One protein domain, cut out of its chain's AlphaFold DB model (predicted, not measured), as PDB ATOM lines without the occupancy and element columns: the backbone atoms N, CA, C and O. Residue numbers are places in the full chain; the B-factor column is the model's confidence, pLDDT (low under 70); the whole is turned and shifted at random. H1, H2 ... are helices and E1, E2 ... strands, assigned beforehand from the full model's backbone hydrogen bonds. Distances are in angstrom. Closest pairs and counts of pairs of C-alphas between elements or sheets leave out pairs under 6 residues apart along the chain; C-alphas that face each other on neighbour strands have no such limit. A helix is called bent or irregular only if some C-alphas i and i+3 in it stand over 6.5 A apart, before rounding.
ATOM      1  N   MET A 368     236.959 181.691 235.185       85.88
ATOM      2  CA  MET A 368     235.659 181.881 234.535       85.88
ATOM      3  C   MET A 368     234.659 182.504 235.502       85.88
ATOM      4  O   MET A 368     234.429 181.987 236.599       85.88
ATOM      5  N   SER A 369     233.944 183.528 235.040       82.19
ATOM      6  CA  SER A 369     232.701 183.950 235.684       82.19
ATOM      7  C   SER A 369     231.676 182.807 235.713       82.19
ATOM      8  O   SER A 369     231.723 181.880 234.902       82.19
ATOM      9  N   ASP A 370     230.689 182.879 236.608       73.81
ATOM     10  CA  ASP A 370     229.614 181.875 236.658       73.81
ATOM     11  C   ASP A 370     228.803 181.801 235.355       73.81
ATOM     12  O   ASP A 370     228.260 180.751 235.012       73.81
ATOM     13  N   GLN A 371     228.730 182.906 234.604       76.19
ATOM     14  CA  GLN A 371     228.125 182.911 233.276       76.19
ATOM     15  C   GLN A 371     228.985 182.135 232.275       76.19
ATOM     16  O   GLN A 371     228.453 181.285 231.572       76.19
ATOM     17  N   GLU A 372     230.291 182.397 232.218       83.75
ATOM     18  CA  GLU A 372     231.206 181.691 231.312       83.75
ATOM     19  C   GLU A 372     231.279 180.201 231.621       83.75
ATOM     20  O   GLU A 372     231.215 179.391 230.702       83.75
ATOM     21  N   TYR A 373     231.333 179.843 232.905       81.94
ATOM     22  CA  TYR A 373     231.303 178.455 233.347       81.94
ATOM     23  C   TYR A 373     230.036 177.745 232.864       81.94
ATOM     24  O   TYR A 373     230.115 176.692 232.241       81.94
ATOM     25  N   ARG A 374     228.863 178.364 233.060       79.00
ATOM     26  CA  ARG A 374     227.587 177.811 232.584       79.00
ATOM     27  C   ARG A 374     227.556 177.661 231.062       79.00
ATOM     28  O   ARG A 374     227.126 176.630 230.555       79.00
ATOM     29  N   LEU A 375     228.004 178.684 230.334       81.69
ATOM     30  CA  LEU A 375     228.037 178.650 228.874       81.69
ATOM     31  C   LEU A 375     228.996 177.574 228.353       81.69
ATOM     32  O   LEU A 375     228.669 176.916 227.372       81.69
ATOM     33  N   ALA A 376     230.130 177.341 229.018       86.12
ATOM     34  CA  ALA A 376     231.036 176.249 228.677       86.12
ATOM     35  C   ALA A 376     230.363 174.873 228.832       86.12
ATOM     36  O   ALA A 376     230.498 174.033 227.942       86.12
ATOM     37  N   GLY A 377     229.569 174.674 229.890       81.38
ATOM     38  CA  GLY A 377     228.733 173.480 230.056       81.38
ATOM     39  C   GLY A 377     227.687 173.317 228.946       81.38
ATOM     40  O   GLY A 377     227.563 172.235 228.372       81.38
ATOM     41  N   TYR A 378     226.994 174.399 228.563       84.62
ATOM     42  CA  TYR A 378     226.055 174.374 227.428       84.62
ATOM     43  C   TYR A 378     226.741 173.966 226.131       84.62
ATOM     44  O   TYR A 378     226.177 173.224 225.335       84.62
ATOM     45  N   VAL A 379     227.964 174.438 225.909       88.62
ATOM     46  CA  VAL A 379     228.726 174.112 224.708       88.62
ATOM     47  C   VAL A 379     229.107 172.632 224.666       88.62
ATOM     48  O   VAL A 379     228.986 172.036 223.601       88.62
ATOM     49  N   GLU A 380     229.500 172.013 225.786       85.38
ATOM     50  CA  GLU A 380     229.710 170.556 225.835       85.38
ATOM     51  C   GLU A 380     228.435 169.786 225.480       85.38
ATOM     52  O   GLU A 380     228.460 168.875 224.649       85.38
ATOM     53  N   GLU A 381     227.302 170.155 226.080       84.31
ATOM     54  CA  GLU A 381     226.034 169.476 225.820       84.31
ATOM     55  C   GLU A 381     225.583 169.643 224.360       84.31
ATOM     56  O   GLU A 381     225.189 168.672 223.703       84.31
ATOM     57  N   LEU A 382     225.695 170.861 223.827       87.00
ATOM     58  CA  LEU A 382     225.357 171.168 222.445       87.00
ATOM     59  C   LEU A 382     226.286 170.468 221.457       87.00
ATOM     60  O   LEU A 382     225.791 169.906 220.483       87.00
ATOM     61  N   ASP A 383     227.599 170.452 221.687       89.81
ATOM     62  CA  ASP A 383     228.538 169.765 220.798       89.81
ATOM     63  C   ASP A 383     228.288 168.249 220.800       89.81
ATOM     64  O   ASP A 383     228.286 167.642 219.731       89.81
ATOM     65  N   ARG A 384     227.971 167.628 221.949       86.31
ATOM     66  CA  ARG A 384     227.540 166.214 222.001       86.31
ATOM     67  C   ARG A 384     226.262 165.979 221.195       86.31
ATOM     68  O   ARG A 384     226.178 165.023 220.417       86.31
ATOM     69  N   PHE A 385     225.259 166.842 221.365       88.19
ATOM     70  CA  PHE A 385     223.995 166.757 220.635       88.19
ATOM     71  C   PHE A 385     224.204 166.902 219.122       88.19
ATOM     72  O   PHE A 385     223.768 166.036 218.358       88.19
ATOM     73  N   LEU A 386     224.905 167.955 218.695       91.75
ATOM     74  CA  LEU A 386     225.183 168.268 217.294       91.75
ATOM     75  C   LEU A 386     226.048 167.193 216.642       91.75
ATOM     76  O   LEU A 386     225.719 166.747 215.542       91.75
ATOM     77  N   ASN A 387     227.083 166.703 217.327       90.12
ATOM     78  CA  ASN A 387     227.919 165.608 216.845       90.12
ATOM     79  C   ASN A 387     227.064 164.366 216.538       90.12
ATOM     80  O   ASN A 387     227.124 163.837 215.428       90.12
ATOM     81  N   LYS A 388     226.171 163.979 217.459       90.19
ATOM     82  CA  LYS A 388     225.279 162.823 217.283       90.19
ATOM     83  C   LYS A 388     224.303 162.978 216.116       90.19
ATOM     84  O   LYS A 388     224.060 162.010 215.401       90.19
ATOM     85  N   VAL A 389     223.703 164.154 215.931       91.25
ATOM     86  CA  VAL A 389     222.682 164.356 214.880       91.25
ATOM     87  C   VAL A 389     223.276 164.688 213.510       91.25
ATOM     88  O   VAL A 389     222.575 164.539 212.509       91.25
ATOM     89  N   SER A 390     224.546 165.103 213.460       92.00
ATOM     90  CA  SER A 390     225.276 165.452 212.232       92.00
ATOM     91  C   SER A 390     226.318 164.418 211.795       92.00
ATOM     92  O   SER A 390     226.903 164.586 210.725       92.00
ATOM     93  N   ASN A 391     226.566 163.370 212.589       89.12
ATOM     94  CA  ASN A 391     227.718 162.465 212.455       89.12
ATOM     95  C   ASN A 391     229.066 163.214 212.494       89.12
ATOM     96  O   ASN A 391     229.934 162.981 211.656       89.12
ATOM     97  N   GLY A 392     229.210 164.140 213.444       87.81
ATOM     98  CA  GLY A 392     230.442 164.897 213.693       87.81
ATOM     99  C   GLY A 392     230.737 166.038 212.714       87.81
ATOM    100  O   GLY A 392     231.832 166.585 212.749       87.81
ATOM    101  N   ASN A 393     229.786 166.407 211.851       90.38
ATOM    102  CA  ASN A 393     229.996 167.429 210.819       90.38
ATOM    103  C   ASN A 393     229.650 168.857 211.261       90.38
ATOM    104  O   ASN A 393     229.988 169.796 210.549       90.38
ATOM    105  N   VAL A 394     228.930 169.020 212.373       93.38
ATOM    106  CA  VAL A 394     228.473 170.325 212.868       93.38
ATOM    107  C   VAL A 394     228.784 170.461 214.352       93.38
ATOM    108  O   VAL A 394     228.527 169.542 215.133       93.38
ATOM    109  N   THR A 395     229.289 171.632 214.726       92.81
ATOM    110  CA  THR A 395     229.562 172.084 216.094       92.81
ATOM    111  C   THR A 395     228.833 173.396 216.376       92.81
ATOM    112  O   THR A 395     228.264 174.014 215.473       92.81
ATOM    113  N   VAL A 396     228.855 173.863 217.626       93.12
ATOM    114  CA  VAL A 396     228.260 175.166 217.978       93.12
ATOM    115  C   VAL A 396     228.909 176.332 217.223       93.12
ATOM    116  O   VAL A 396     228.248 177.340 216.965       93.12
ATOM    117  N   ASP A 397     230.181 176.217 216.833       93.38
ATOM    118  CA  ASP A 397     230.879 177.288 216.117       93.38
ATOM    119  C   ASP A 397     230.334 177.546 214.711       93.38
ATOM    120  O   ASP A 397     230.429 178.682 214.238       93.38
ATOM    121  N   ASP A 398     229.715 176.532 214.105       95.00
ATOM    122  CA  ASP A 398     229.094 176.583 212.780       95.00
ATOM    123  C   ASP A 398     227.698 177.234 212.801       95.00
ATOM    124  O   ASP A 398     227.087 177.446 211.749       95.00
ATOM    125  N   LEU A 399     227.165 177.529 213.993       95.69
ATOM    126  CA  LEU A 399     225.831 178.092 214.173       95.69
ATOM    127  C   LEU A 399     225.848 179.623 214.224       95.69
ATOM    128  O   LEU A 399     226.742 180.245 214.803       95.69
ATOM    129  N   GLU A 400     224.790 180.241 213.695       93.31
ATOM    130  CA  GLU A 400     224.590 181.694 213.741       93.31
ATOM    131  C   GLU A 400     223.120 182.061 213.986       93.31
ATOM    132  O   GLU A 400     222.204 181.346 213.578       93.31
ATOM    133  N   ILE A 401     222.882 183.210 214.630       90.56
ATOM    134  CA  ILE A 401     221.540 183.793 214.736       90.56
ATOM    135  C   ILE A 401     221.315 184.703 213.531       90.56
ATOM    136  O   ILE A 401     221.906 185.781 213.439       90.56
ATOM    137  N   THR A 402     220.397 184.311 212.657       86.50
ATOM    138  CA  THR A 402     219.987 185.110 211.504       86.50
ATOM    139  C   THR A 402     218.621 185.749 211.753       86.50
ATOM    140  O   THR A 402     217.677 185.109 212.217       86.50
ATOM    141  N   SER A 403     218.496 187.039 211.445       78.69
ATOM    142  CA  SER A 403     217.226 187.762 211.536       78.69
ATOM    143  C   SER A 403     216.303 187.383 210.373       78.69
ATOM    144  O   SER A 403     216.692 187.501 209.209       78.69
ATOM    145  N   GLY A 404     215.057 187.000 210.660       64.44
ATOM    146  CA  GLY A 404     214.019 186.858 209.637       64.44
ATOM    147  C   GLY A 404     213.792 188.161 208.866       64.44
ATOM    148  O   GLY A 404     213.673 189.232 209.464       64.44
ATOM    149  N   THR A 405     213.697 188.082 207.538       51.84
ATOM    150  CA  THR A 405     213.271 189.209 206.695       51.84
ATOM    151  C   THR A 405     211.779 189.057 206.373       51.84
ATOM    152  O   THR A 405     211.374 188.102 205.721       51.84
ATOM    153  N   GLY A 406     210.930 189.969 206.869       53.38
ATOM    154  CA  GLY A 406     209.481 189.959 206.600       53.38
ATOM    155  C   GLY A 406     208.595 190.310 207.802       53.38
ATOM    156  O   GLY A 406     209.082 190.692 208.860       53.38
ATOM    157  N   ALA A 407     207.271 190.184 207.629       45.28
ATOM    158  CA  ALA A 407     206.245 190.566 208.617       45.28
ATOM    159  C   ALA A 407     206.223 189.699 209.897       45.28
ATOM    160  O   ALA A 407     205.600 190.076 210.887       45.28
ATOM    161  N   SER A 408     206.931 188.566 209.888       53.53
ATOM    162  CA  SER A 408     207.226 187.731 211.055       53.53
ATOM    163  C   SER A 408     208.742 187.713 211.258       53.53
ATOM    164  O   SER A 408     209.419 186.755 210.901       53.53
ATOM    165  N   SER A 409     209.296 188.817 211.760       56.50
ATOM    166  CA  SER A 409     210.728 188.989 212.034       56.50
ATOM    167  C   SER A 409     211.165 188.182 213.266       56.50
ATOM    168  O   SER A 409     211.528 188.751 214.296       56.50
ATOM    169  N   SER A 410     211.070 186.855 213.202       66.31
ATOM    170  CA  SER A 410     211.651 185.965 214.207       66.31
ATOM    171  C   SER A 410     213.102 185.659 213.851       66.31
ATOM    172  O   SER A 410     213.421 185.374 212.696       66.31
ATOM    173  N   ASN A 411     213.984 185.710 214.847       79.19
ATOM    174  CA  ASN A 411     215.352 185.224 214.711       79.19
ATOM    175  C   ASN A 411     215.334 183.699 214.554       79.19
ATOM    176  O   ASN A 411     214.603 183.027 215.279       79.19
ATOM    177  N   PHE A 412     216.154 183.160 213.661       88.31
ATOM    178  CA  PHE A 412     216.339 181.724 213.472       88.31
ATOM    179  C   PHE A 412     217.816 181.356 213.600       88.31
ATOM    180  O   PHE A 412     218.700 182.180 213.375       88.31
ATOM    181  N   ILE A 413     218.067 180.116 213.988       92.25
ATOM    182  CA  ILE A 413     219.390 179.520 214.098       92.25
ATOM    183  C   ILE A 413     219.716 178.889 212.742       92.25
ATOM    184  O   ILE A 413     219.045 177.948 212.306       92.25
ATOM    185  N   SER A 414     220.730 179.419 212.066       92.69
ATOM    186  CA  SER A 414     221.328 178.849 210.855       92.69
ATOM    187  C   SER A 414     222.521 177.956 211.202       92.69
ATOM    188  O   SER A 414     223.083 178.075 212.286       92.69
ATOM    189  N   GLY A 415     222.895 177.055 210.286       93.94
ATOM    190  CA  GLY A 415     224.003 176.102 210.468       93.94
ATOM    191  C   GLY A 415     223.605 174.768 211.110       93.94
ATOM    192  O   GLY A 415     224.403 173.839 211.149       93.94
ATOM    193  N   LEU A 416     222.357 174.637 211.574       95.44
ATOM    194  CA  LEU A 416     221.852 173.380 212.127       95.44
ATOM    195  C   LEU A 416     221.788 172.275 211.055       95.44
ATOM    196  O   LEU A 416     221.407 172.554 209.915       95.44
ATOM    197  N   PRO A 417     222.058 171.009 211.421       94.19
ATOM    198  CA  PRO A 417     221.819 169.858 210.558       94.19
ATOM    199  C   PRO A 417     220.369 169.803 210.059       94.19
ATOM    200  O   PRO A 417     219.426 170.026 210.820       94.19
ATOM    201  N   GLU A 418     220.182 169.481 208.778       92.94
ATOM    202  CA  GLU A 418     218.879 169.552 208.093       92.94
ATOM    203  C   GLU A 418     217.786 168.729 208.796       92.94
ATOM    204  O   GLU A 418     216.639 169.155 208.901       92.94
ATOM    205  N   ASN A 419     218.155 167.581 209.368       92.25
ATOM    206  CA  ASN A 419     217.254 166.686 210.097       92.25
ATOM    207  C   ASN A 419     216.714 167.257 211.421       92.25
ATOM    208  O   ASN A 419     215.731 166.726 211.941       92.25
ATOM    209  N   ILE A 420     217.342 168.294 211.988       92.06
ATOM    210  CA  ILE A 420     216.922 168.905 213.259       92.06
ATOM    211  C   ILE A 420     216.627 170.404 213.167       92.06
ATOM    212  O   ILE A 420     216.036 170.950 214.100       92.06
ATOM    213  N   ALA A 421     217.003 171.067 212.071       92.19
ATOM    214  CA  ALA A 421     216.892 172.515 211.920       92.19
ATOM    215  C   ALA A 421     215.469 173.027 212.190       92.19
ATOM    216  O   ALA A 421     215.290 173.949 212.990       92.19
ATOM    217  N   ASP A 422     214.456 172.390 211.599       89.38
ATOM    218  CA  ASP A 422     213.057 172.770 211.812       89.38
ATOM    219  C   ASP A 422     212.572 172.463 213.232       89.38
ATOM    220  O   ASP A 422     211.836 173.264 213.808       89.38
ATOM    221  N   LEU A 423     213.011 171.341 213.813       89.00
ATOM    222  CA  LEU A 423     212.611 170.902 215.153       89.00
ATOM    223  C   LEU A 423     213.112 171.852 216.242       89.00
ATOM    224  O   LEU A 423     212.384 172.125 217.194       89.00
ATOM    225  N   VAL A 424     214.340 172.355 216.095       87.81
ATOM    226  CA  VAL A 424     214.937 173.323 217.020       87.81
ATOM    227  C   VAL A 424     214.375 174.720 216.761       87.81
ATOM    228  O   VAL A 424     213.902 175.361 217.693       87.81
ATOM    229  N   ASN A 425     214.346 175.201 215.514       88.94
ATOM    230  CA  ASN A 425     213.892 176.567 215.226       88.94
ATOM    231  C   ASN A 425     212.423 176.802 215.594       88.94
ATOM    232  O   ASN A 425     212.085 177.850 216.154       88.94
ATOM    233  N   HIS A 426     211.565 175.811 215.368       85.25
ATOM    234  CA  HIS A 426     210.144 175.884 215.704       85.25
ATOM    235  C   HIS A 426     209.819 175.275 217.072       85.25
ATOM    236  O   HIS A 426     208.644 175.136 217.403       85.25
ATOM    237  N   ALA A 427     210.833 174.952 217.888       76.00
ATOM    238  CA  ALA A 427     210.614 174.535 219.265       76.00
ATOM    239  C   ALA A 427     209.908 175.654 220.044       76.00
ATOM    240  O   ALA A 427     210.424 176.776 220.174       76.00
ATOM    241  N   ASP A 428     208.722 175.329 220.544       71.06
ATOM    242  CA  ASP A 428     208.031 176.049 221.600       71.06
ATOM    243  C   ASP A 428     208.445 175.484 222.962       71.06
ATOM    244  O   ASP A 428     209.180 174.502 223.028       71.06
ATOM    245  N   ALA A 429     207.974 176.097 224.048       59.22
ATOM    246  CA  ALA A 429     208.344 175.693 225.402       59.22
ATOM    247  C   ALA A 429     208.095 174.187 225.650       59.22
ATOM    248  O   ALA A 429     208.881 173.540 226.329       59.22
ATOM    249  N   VAL A 430     207.072 173.590 225.027       50.53
ATOM    250  CA  VAL A 430     206.717 172.171 225.220       50.53
ATOM    251  C   VAL A 430     207.551 171.180 224.411       50.53
ATOM    252  O   VAL A 430     207.429 169.961 224.583       50.53
ATOM    253  N   SER A 431     208.432 171.667 223.547       66.19
ATOM    254  CA  SER A 431     209.321 170.825 222.762       66.19
ATOM    255  C   SER A 431     210.531 170.367 223.575       66.19
ATOM    256  O   SER A 431     211.202 171.161 224.222       66.19
ATOM    257  N   LYS A 432     210.918 169.094 223.418       71.62
ATOM    258  CA  LYS A 432     212.206 168.580 223.931       71.62
ATOM    259  C   LYS A 432     213.438 169.270 223.316       71.62
ATOM    260  O   LYS A 432     214.549 169.021 223.751       71.62
ATOM    261  N   TYR A 433     213.247 170.055 222.252       77.94
ATOM    262  CA  TYR A 433     214.300 170.825 221.586       77.94
ATOM    263  C   TYR A 433     214.351 172.289 222.046       77.94
ATOM    264  O   TYR A 433     215.205 173.041 221.576       77.94
ATOM    265  N   TYR A 434     213.441 172.710 222.930       75.25
ATOM    266  CA  TYR A 434     213.400 174.078 223.440       75.25
ATOM    267  C   TYR A 434     214.662 174.437 224.218       75.25
ATOM    268  O   TYR A 434     215.209 175.520 224.025       75.25
ATOM    269  N   ASP A 435     215.161 173.505 225.024       68.81
ATOM    270  CA  ASP A 435     216.335 173.730 225.866       68.81
ATOM    271  C   ASP A 435     217.580 173.915 224.999       68.81
ATOM    272  O   ASP A 435     218.273 174.919 225.130       68.81
ATOM    273  N   TYR A 436     217.774 173.047 223.998       81.31
ATOM    274  CA  TYR A 436     218.828 173.225 222.996       81.31
ATOM    275  C   TYR A 436     218.703 174.561 222.260       81.31
ATOM    276  O   TYR A 436     219.701 175.245 222.053       81.31
ATOM    277  N   LYS A 437     217.483 174.983 221.906       82.50
ATOM    278  CA  LYS A 437     217.250 176.303 221.308       82.50
ATOM    279  C   LYS A 437     217.700 177.431 222.247       82.50
ATOM    280  O   LYS A 437     218.375 178.343 221.779       82.50
ATOM    281  N   GLN A 438     217.349 177.385 223.537       80.06
ATOM    282  CA  GLN A 438     217.759 178.401 224.519       80.06
ATOM    283  C   GLN A 438     219.275 178.414 224.733       80.06
ATOM    284  O   GLN A 438     219.883 179.474 224.621       80.06
ATOM    285  N   MET A 439     219.896 177.247 224.937       81.81
ATOM    286  CA  MET A 439     221.350 177.124 225.074       81.81
ATOM    287  C   MET A 439     222.081 177.730 223.869       81.81
ATOM    288  O   MET A 439     223.028 178.492 224.043       81.81
ATOM    289  N   ILE A 440     221.622 177.436 222.642       88.25
ATOM    290  CA  ILE A 440     222.216 177.996 221.420       88.25
ATOM    291  C   ILE A 440     222.082 179.520 221.408       88.25
ATOM    292  O   ILE A 440     223.054 180.208 221.102       88.25
ATOM    293  N   TYR A 441     220.913 180.072 221.748       85.56
ATOM    294  CA  TYR A 441     220.751 181.526 221.811       85.56
ATOM    295  C   TYR A 441     221.676 182.171 222.840       85.56
ATOM    296  O   TYR A 441     222.312 183.169 222.507       85.56
ATOM    297  N   ASP A 442     221.784 181.605 224.040       82.56
ATOM    298  CA  ASP A 442     222.638 182.132 225.106       82.56
ATOM    299  C   ASP A 442     224.116 182.137 224.689       82.56
ATOM    300  O   ASP A 442     224.806 183.153 224.821       82.56
ATOM    301  N   VAL A 443     224.591 181.029 224.115       87.38
ATOM    302  CA  VAL A 443     225.975 180.901 223.640       87.38
ATOM    303  C   VAL A 443     226.253 181.851 222.473       87.38
ATOM    304  O   VAL A 443     227.268 182.551 222.474       87.38
ATOM    305  N   LEU A 444     225.364 181.921 221.480       91.50
ATOM    306  CA  LEU A 444     225.567 182.772 220.303       91.50
ATOM    307  C   LEU A 444     225.407 184.265 220.620       91.50
ATOM    308  O   LEU A 444     226.101 185.089 220.020       91.50
ATOM    309  N   ALA A 445     224.544 184.632 221.571       87.50
ATOM    310  CA  ALA A 445     224.464 185.997 222.085       87.50
ATOM    311  C   ALA A 445     225.778 186.395 222.766       87.50
ATOM    312  O   ALA A 445     226.342 187.440 222.438       87.50
ATOM    313  N   TYR A 446     226.328 185.522 223.617       88.00
ATOM    314  CA  TYR A 446     227.628 185.755 224.244       88.00
ATOM    315  C   TYR A 446     228.757 185.873 223.211       88.00
ATOM    316  O   TYR A 446     229.540 186.822 223.276       88.00
ATOM    317  N   LYS A 447     228.810 184.972 222.217       94.19
ATOM    318  CA  LYS A 447     229.775 185.021 221.100       94.19
ATOM    319  C   LYS A 447     229.701 186.348 220.353       94.19
ATOM    320  O   LYS A 447     230.730 186.919 220.008       94.19
ATOM    321  N   LYS A 448     228.492 186.854 220.105       90.44
ATOM    322  CA  LYS A 448     228.280 188.130 219.410       90.44
ATOM    323  C   LYS A 448     228.812 189.323 220.207       90.44
ATOM    324  O   LYS A 448     229.317 190.267 219.604       90.44
ATOM    325  N   GLU A 449     228.680 189.293 221.529       90.88
ATOM    326  CA  GLU A 449     229.121 190.376 222.414       90.88
ATOM    327  C   GLU A 449     230.628 190.332 222.701       90.88
ATOM    328  O   GLU A 449     231.266 191.381 222.762       90.88
ATOM    329  N   ASN A 450     231.205 189.133 222.830       93.31
ATOM    330  CA  ASN A 450     232.572 188.932 223.330       93.31
ATOM    331  C   ASN A 450     233.558 188.419 222.264       93.31
ATOM    332  O   ASN A 450     234.764 188.400 222.491       93.31
ATOM    333  N   GLY A 451     233.071 188.006 221.093       92.06
ATOM    334  CA  GLY A 451     233.876 187.488 219.979       92.06
ATOM    335  C   GLY A 451     234.337 186.035 220.132       92.06
ATOM    336  O   GLY A 451     234.880 185.473 219.182       92.06
TER     337      GLY A 451
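What this domain is: This is residues 368 to 451 of the 468 residues of an uncharacterized protein of Roseburia sp. AM23-20 (UniProt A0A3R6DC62). Helix H3 sits in the middle, with the longer helix H1 crossing it on one side, a small two-stranded hairpin, E1 and E2, packed on another side, and the short helix H2 at its first-residue end, close to E2. The loop of the hairpin, residues 404 to 410, holds Ala 407, one end of the greatest distance in the domain. The printed part has 84 residues, with three named helices and two named strands in the order H1, E1, E2, H2, H3; the sheet, in the order E1 - E2, is antiparallel, and the class is mostly helix. The whole is compact, with a radius of gyration of the C-alphas of 12.8 A and spans of 40 by 29 by 25 A.

Where its parts are: H1, residues 370 to 390, begins with C-alpha 370 at (229.614, 181.875, 236.658) and is 29.8 A long from first to last C-alpha. E1 is residues 400 to 403, 9.8 A, with C-alpha 400 at (224.590, 181.694, 213.741). E2 is residues 411 to 414, 9.6 A. H2, residues 418 to 425, is 11.2 A long and irregular: C-alphas 419 and 422 are 7.6 A apart. H3, residues 434 to 450, is 24.3 A long and ends with C-alpha 450 at (232.572, 188.932, 223.330).

How they stand to each other: H1 touches H3 with residues 375 to 382 alone, opposite ways at a steep tilt of 58 degrees; the closest C-alphas, of Tyr 378 and Met 439, are 5.9 A apart. E1 and E2 form a hairpin, antiparallel at 142 degrees between their directions; N 402 and O 412, at 2.8 A, and N 414 and O 400, at 2.9 A, are within hydrogen-bond range. The closest C-alphas of E1 and H3, those of Glu 400 and Leu 444, are 6.7 A apart. The closest C-alphas of E2 and H2, those of Phe 412 and Asn 425, are 6.0 A apart. H2 touches residues 434 to 437 of H3, about perpendicular at 85 degrees, with the C-alphas of Val 424 and Lys 437 closest at 5.7 A. H1 and H2 are close but not clearly touching, with the C-alphas of Val 389 and Ile 420 closest at 7.5 A. H1 and E2 are apart, and E1 and H2 are apart. In H1 and H3 every O i to N i+4 pair is within hydrogen-bond range; in H2 it is 2 of 4.

The domain as a whole: The two C-alphas farthest apart, those of Met 368 and Ala 407, are 40.2 A apart. The printed part has no cut. The link from E2 to H2 is tight, the other three are short, and no link is long. The mean pLDDT of the printed part is 83.2; residues 404 to 410, residues 429 to 431 and residue 435 are under 70.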